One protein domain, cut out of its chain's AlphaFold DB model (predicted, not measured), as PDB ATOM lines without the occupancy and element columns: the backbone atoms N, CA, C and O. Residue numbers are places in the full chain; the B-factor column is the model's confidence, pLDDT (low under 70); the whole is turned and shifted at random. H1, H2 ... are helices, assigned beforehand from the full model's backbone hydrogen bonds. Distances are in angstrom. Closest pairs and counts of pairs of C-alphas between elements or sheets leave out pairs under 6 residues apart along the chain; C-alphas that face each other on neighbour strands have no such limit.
ATOM      1  N   ILE A 959     198.521 270.388 306.298       39.72
ATOM      2  CA  ILE A 959     197.741 270.448 307.531       39.72
ATOM      3  C   ILE A 959     198.773 270.615 308.646       39.72
ATOM      4  O   ILE A 959     199.747 269.856 308.663       39.72
ATOM      5  N   PRO A 960     198.624 271.595 309.559       43.12
ATOM      6  CA  PRO A 960     199.544 271.823 310.667       43.12
ATOM      7  C   PRO A 960     199.411 270.683 311.680       43.12
ATOM      8  O   PRO A 960     198.875 270.837 312.776       43.12
ATOM      9  N   ASN A 961     199.875 269.501 311.295       44.22
ATOM     10  CA  ASN A 961     199.971 268.379 312.187       44.22
ATOM     11  C   ASN A 961     201.163 268.576 313.100       44.22
ATOM     12  O   ASN A 961     202.144 269.260 312.824       44.22
ATOM     13  N   ASN A 962     201.008 268.000 314.268       56.66
ATOM     14  CA  ASN A 962     201.880 268.157 315.393       56.66
ATOM     15  C   ASN A 962     202.956 267.048 315.290       56.66
ATOM     16  O   ASN A 962     202.816 266.004 315.916       56.66
ATOM     17  N   TRP A 963     204.076 267.296 314.597       67.94
ATOM     18  CA  TRP A 963     205.177 266.318 314.465       67.94
ATOM     19  C   TRP A 963     206.032 266.266 315.739       67.94
ATOM     20  O   TRP A 963     206.314 267.306 316.342       67.94
ATOM     21  N   SER A 964     206.411 265.073 316.180       79.25
ATOM     22  CA  SER A 964     207.365 264.809 317.264       79.25
ATOM     23  C   SER A 964     208.790 264.658 316.719       79.25
ATOM     24  O   SER A 964     208.994 264.373 315.539       79.25
ATOM     25  N   VAL A 965     209.807 264.805 317.583       77.00
ATOM     26  CA  VAL A 965     211.218 264.603 317.175       77.00
ATOM     27  C   VAL A 965     211.429 263.196 316.596       77.00
ATOM     28  O   VAL A 965     212.215 263.020 315.674       77.00
ATOM     29  N   HIS A 966     210.711 262.194 317.111       75.12
ATOM     30  CA  HIS A 966     210.832 260.809 316.655       75.12
ATOM     31  C   HIS A 966     210.263 260.583 315.251       75.12
ATOM     32  O   HIS A 966     210.871 259.855 314.472       75.12
ATOM     33  N   GLU A 967     209.139 261.220 314.922       75.88
ATOM     34  CA  GLU A 967     208.523 261.118 313.593       75.88
ATOM     35  C   GLU A 967     209.414 261.765 312.528       75.88
ATOM     36  O   GLU A 967     209.638 261.175 311.476       75.88
ATOM     37  N   LEU A 968     210.026 262.914 312.834       74.56
ATOM     38  CA  LEU A 968     210.972 263.581 311.928       74.56
ATOM     39  C   LEU A 968     212.262 262.776 311.703       74.56
ATOM     40  O   LEU A 968     212.823 262.808 310.611       74.56
ATOM     41  N   LEU A 969     212.723 262.030 312.711       78.06
ATOM     42  CA  LEU A 969     213.889 261.143 312.588       78.06
ATOM     43  C   LEU A 969     213.592 259.848 311.819       78.06
ATOM     44  O   LEU A 969     214.528 259.181 311.390       78.06
ATOM     45  N   SER A 970     212.319 259.477 311.665       72.38
ATOM     46  CA  SER A 970     211.910 258.256 310.957       72.38
ATOM     47  C   SER A 970     211.745 258.425 309.445       72.38
ATOM     48  O   SER A 970     211.514 257.441 308.748       72.38
ATOM     49  N   ILE A 971     211.866 259.652 308.930       71.81
ATOM     50  CA  ILE A 971     211.775 259.928 307.495       71.81
ATOM     51  C   ILE A 971     213.116 259.573 306.857       71.81
ATOM     52  O   ILE A 971     214.147 260.145 307.217       71.81
ATOM     53  N   ASP A 972     213.112 258.623 305.928       62.91
ATOM     54  CA  ASP A 972     214.299 258.285 305.149       62.91
ATOM     55  C   ASP A 972     214.475 259.301 304.014       62.91
ATOM     56  O   ASP A 972     213.587 259.475 303.180       62.91
ATOM     57  N   PHE A 973     215.608 260.002 304.012       61.25
ATOM     58  CA  PHE A 973     215.920 261.045 303.032       61.25
ATOM     59  C   PHE A 973     216.901 260.582 301.952       61.25
ATOM     60  O   PHE A 973     217.433 261.429 301.239       61.25
ATOM     61  N   GLY A 974     217.170 259.275 301.829       50.03
ATOM     62  CA  GLY A 974     217.899 258.718 300.685       50.03
ATOM     63  C   GLY A 974     219.201 259.464 300.366       50.03
ATOM     64  O   GLY A 974     219.348 260.027 299.287       50.03
ATOM     65  N   GLY A 975     220.135 259.513 301.322       52.66
ATOM     66  CA  GLY A 975     221.488 260.053 301.104       52.66
ATOM     67  C   GLY A 975     221.655 261.580 301.179       52.66
ATOM     68  O   GLY A 975     222.693 262.084 300.757       52.66
ATOM     69  N   GLY A 976     220.675 262.317 301.713       53.25
ATOM     70  CA  GLY A 976     220.733 263.774 301.933       53.25
ATOM     71  C   GLY A 976     221.215 264.228 303.329       53.25
ATOM     72  O   GLY A 976     221.591 263.393 304.155       53.25
ATOM     73  N   PRO A 977     221.223 265.555 303.605       50.91
ATOM     74  CA  PRO A 977     221.847 266.163 304.786       50.91
ATOM     75  C   PRO A 977     221.388 265.515 306.095       50.91
ATOM     76  O   PRO A 977     220.221 265.163 306.245       50.91
ATOM     77  N   SER A 978     222.311 265.387 307.060       77.56
ATOM     78  CA  SER A 978     222.042 264.710 308.337       77.56
ATOM     79  C   SER A 978     220.729 265.195 308.965       77.56
ATOM     80  O   SER A 978     220.491 266.405 309.029       77.56
ATOM     81  N   HIS A 979     219.895 264.283 309.475       76.50
ATOM     82  CA  HIS A 979     218.601 264.603 310.103       76.50
ATOM     83  C   HIS A 979     218.683 265.709 311.171       76.50
ATOM     84  O   HIS A 979     217.710 266.419 311.421       76.50
ATOM     85  N   ILE A 980     219.859 265.897 311.774       78.50
ATOM     86  CA  ILE A 980     220.164 266.962 312.736       78.50
ATOM     87  C   ILE A 980     220.063 268.354 312.086       78.50
ATOM     88  O   ILE A 980     219.514 269.277 312.686       78.50
ATOM     89  N   HIS A 981     220.549 268.509 310.854       76.19
ATOM     90  CA  HIS A 981     220.515 269.777 310.126       76.19
ATOM     91  C   HIS A 981     219.086 270.174 309.736       76.19
ATOM     92  O   HIS A 981     218.700 271.336 309.877       76.19
ATOM     93  N   LEU A 982     218.263 269.202 309.331       78.25
ATOM     94  CA  LEU A 982     216.845 269.429 309.049       78.25
ATOM     95  C   LEU A 982     216.072 269.823 310.317       78.25
ATOM     96  O   LEU A 982     215.311 270.788 310.300       78.25
ATOM     97  N   LEU A 983     216.314 269.135 311.438       81.88
ATOM     98  CA  LEU A 983     215.685 269.440 312.728       81.88
ATOM     99  C   LEU A 983     216.015 270.856 313.232       81.88
ATOM    100  O   LEU A 983     215.127 271.552 313.727       81.88
ATOM    101  N   LEU A 984     217.266 271.308 313.073       80.94
ATOM    102  CA  LEU A 984     217.687 272.672 313.419       80.94
ATOM    103  C   LEU A 984     217.032 273.719 312.508       80.94
ATOM    104  O   LEU A 984     216.572 274.757 312.987       80.94
ATOM    105  N   THR A 985     216.947 273.428 311.210       71.50
ATOM    106  CA  THR A 985     216.343 274.316 310.211       71.50
ATOM    107  C   THR A 985     214.836 274.472 310.441       71.50
ATOM    108  O   THR A 985     214.348 275.595 310.556       71.50
ATOM    109  N   LEU A 986     214.098 273.374 310.630       76.50
ATOM    110  CA  LEU A 986     212.653 273.404 310.897       76.50
ATOM    111  C   LEU A 986     212.304 274.094 312.226       76.50
ATOM    112  O   LEU A 986     211.290 274.791 312.313       76.50
ATOM    113  N   GLN A 987     213.145 273.955 313.259       81.06
ATOM    114  CA  GLN A 987     212.962 274.689 314.515       81.06
ATOM    115  C   GLN A 987     213.221 276.193 314.338       81.06
ATOM    116  O   GLN A 987     212.478 277.008 314.886       81.06
ATOM    117  N   ARG A 988     214.248 276.574 313.565       66.25
ATOM    118  CA  ARG A 988     214.600 277.979 313.300       66.25
ATOM    119  C   ARG A 988     213.494 278.721 312.551       66.25
ATOM    120  O   ARG A 988     213.239 279.879 312.864       66.25
ATOM    121  N   TYR A 989     212.811 278.047 311.626       64.38
ATOM    122  CA  TYR A 989     211.667 278.606 310.900       64.38
ATOM    123  C   TYR A 989     210.336 278.520 311.665       64.38
ATOM    124  O   TYR A 989     209.302 278.926 311.148       64.38
ATOM    125  N   GLY A 990     210.332 278.009 312.903       65.94
ATOM    126  CA  GLY A 990     209.128 277.943 313.739       65.94
ATOM    127  C   GLY A 990     208.079 276.926 313.273       65.94
ATOM    128  O   GLY A 990     206.983 276.897 313.828       65.94
ATOM    129  N   VAL A 991     208.421 276.075 312.302       67.31
ATOM    130  CA  VAL A 991     207.551 275.024 311.740       67.31
ATOM    131  C   VAL A 991     207.418 273.839 312.709       67.31
ATOM    132  O   VAL A 991     206.464 273.069 312.656       67.31
ATOM    133  N   PHE A 992     208.352 273.718 313.655       75.62
ATOM    134  CA  PHE A 992     208.419 272.645 314.641       75.62
ATOM    135  C   PHE A 992     208.549 273.193 316.075       75.62
ATOM    136  O   PHE A 992     209.376 274.065 316.351       75.62
ATOM    137  N   LYS A 993     207.762 272.660 317.025       73.62
ATOM    138  CA  LYS A 993     207.756 273.088 318.439       73.62
ATOM    139  C   LYS A 993     207.905 271.889 319.381       73.62
ATOM    140  O   LYS A 993     207.071 270.991 319.391       73.62
ATOM    141  N   LEU A 994     208.944 271.912 320.221       87.19
ATOM    142  CA  LEU A 994     209.228 270.867 321.217       87.19
ATOM    143  C   LEU A 994     208.145 270.846 322.305       87.19
ATOM    144  O   LEU A 994     208.027 271.804 323.079       87.19
ATOM    145  N   ARG A 995     207.374 269.758 322.397       77.25
ATOM    146  CA  ARG A 995     206.173 269.676 323.247       77.25
ATOM    147  C   ARG A 995     206.464 269.274 324.675       77.25
ATOM    148  O   ARG A 995     205.713 269.623 325.583       77.25
ATOM    149  N   SER A 996     207.542 268.529 324.899       84.88
ATOM    150  CA  SER A 996     207.862 268.002 326.224       84.88
ATOM    151  C   SER A 996     209.307 268.256 326.632       84.88
ATOM    152  O   SER A 996     210.209 268.399 325.808       84.88
ATOM    153  N   ARG A 997     209.556 268.252 327.950       72.56
ATOM    154  CA  ARG A 997     210.925 268.277 328.495       72.56
ATOM    155  C   ARG A 997     211.764 267.091 328.002       72.56
ATOM    156  O   ARG A 997     212.973 267.235 327.885       72.56
ATOM    157  N   LYS A 998     211.132 265.949 327.701       82.25
ATOM    158  CA  LYS A 998     211.811 264.761 327.166       82.25
ATOM    159  C   LYS A 998     212.249 264.968 325.717       82.25
ATOM    160  O   LYS A 998     213.392 264.679 325.402       82.25
ATOM    161  N   GLU A 999     211.385 265.533 324.874       86.75
ATOM    162  CA  GLU A 999     211.749 265.900 323.497       86.75
ATOM    163  C   GLU A 999     212.824 266.979 323.469       86.75
ATOM    164  O   GLU A 999     213.749 266.891 322.674       86.75
ATOM    165  N   ARG A1000     212.750 267.964 324.372       82.25
ATOM    166  CA  ARG A1000     213.786 268.995 324.497       82.25
ATOM    167  C   ARG A1000     215.132 268.404 324.913       82.25
ATOM    168  O   ARG A1000     216.141 268.746 324.316       82.25
ATOM    169  N   ALA A1001     215.140 267.468 325.861       83.56
ATOM    170  CA  ALA A1001     216.354 266.760 326.254       83.56
ATOM    171  C   ALA A1001     216.903 265.859 325.132       83.56
ATOM    172  O   ALA A1001     218.117 265.760 324.979       83.56
ATOM    173  N   LEU A1002     216.034 265.212 324.347       83.12
ATOM    174  CA  LEU A1002     216.434 264.407 323.188       83.12
ATOM    175  C   LEU A1002     217.040 265.292 322.092       83.12
ATOM    176  O   LEU A1002     218.118 264.991 321.595       83.12
ATOM    177  N   PHE A1003     216.382 266.408 321.779       88.56
ATOM    178  CA  PHE A1003     216.852 267.404 320.824       88.56
ATOM    179  C   PHE A1003     218.214 267.972 321.239       88.56
ATOM    180  O   PHE A1003     219.170 267.876 320.481       88.56
ATOM    181  N   GLU A1004     218.357 268.432 322.487       84.88
ATOM    182  CA  GLU A1004     219.632 268.924 323.033       84.88
ATOM    183  C   GLU A1004     220.732 267.855 323.059       84.88
ATOM    184  O   GLU A1004     221.915 268.183 322.999       84.88
ATOM    185  N   LYS A1005     220.369 266.575 323.184       85.25
ATOM    186  CA  LYS A1005     221.327 265.467 323.130       85.25
ATOM    187  C   LYS A1005     221.789 265.190 321.698       85.25
ATOM    188  O   LYS A1005     222.950 264.846 321.519       85.25
ATOM    189  N   LEU A1006     220.910 265.355 320.710       80.62
ATOM    190  CA  LEU A1006     221.206 265.159 319.289       80.62
ATOM    191  C   LEU A1006     221.969 266.339 318.667       80.62
ATOM    192  O   LEU A1006     222.704 266.136 317.711       80.62
TER     193      LEU A1006
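AT A GLANCE: This is residues 959 to 1006 of the 1135 residues of the protein "Hypothetical protein" of Aureoumbra lagunensis (UniProt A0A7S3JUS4). Two ten-residue helices, H2 and H3, make a V, near each other at Ile 980 and Leu 1006, with residues 989 to 996 joining its open ends. Short H1 packs beside the start of H2, and the loop of residues 972 to 977 sticks out. The printed part has 48 residues, with three named helices in the order H1, H2, H3 and no named strand: all helix, compact, radius of gyration of the C-alphas 10.7 A, spans 30 by 28 by 19 A.

IN THESE COORDINATES: Find C-alpha 979 at (218.601, 264.603, 310.103); H2 runs from there to residue 988, 14.3 A. H3, residues 997 to 1006, covers 14.1 A and ends at (221.206, 265.159, 319.289). H1 is residues 965 to 969.

HOW THE PARTS SIT: H2 and H3 are close but not clearly touching, their closest C-alphas, Ile 980 and Leu 1006, 6.9 A apart, at a steep tilt of 55 degrees, opposite ways. H1 touches H2, closest C-alphas Leu 969 and His 979, 6.4 A. H1 and H3 only just touch, with 3 pairs of C-alphas within 8 A, the closest Val 965 and Glu 999, 6.5 A. Every O i to N i+4 pair is within hydrogen-bond range in H1, H2 and H3.

THE WHOLE: Gly 975 and Arg 997 have the farthest C-alphas, 30.5 A apart. The printed part has no cut, and both links are short. Look for pLDDT under 70 at residues 959 to 963, 972 to 977 and 988 to 991.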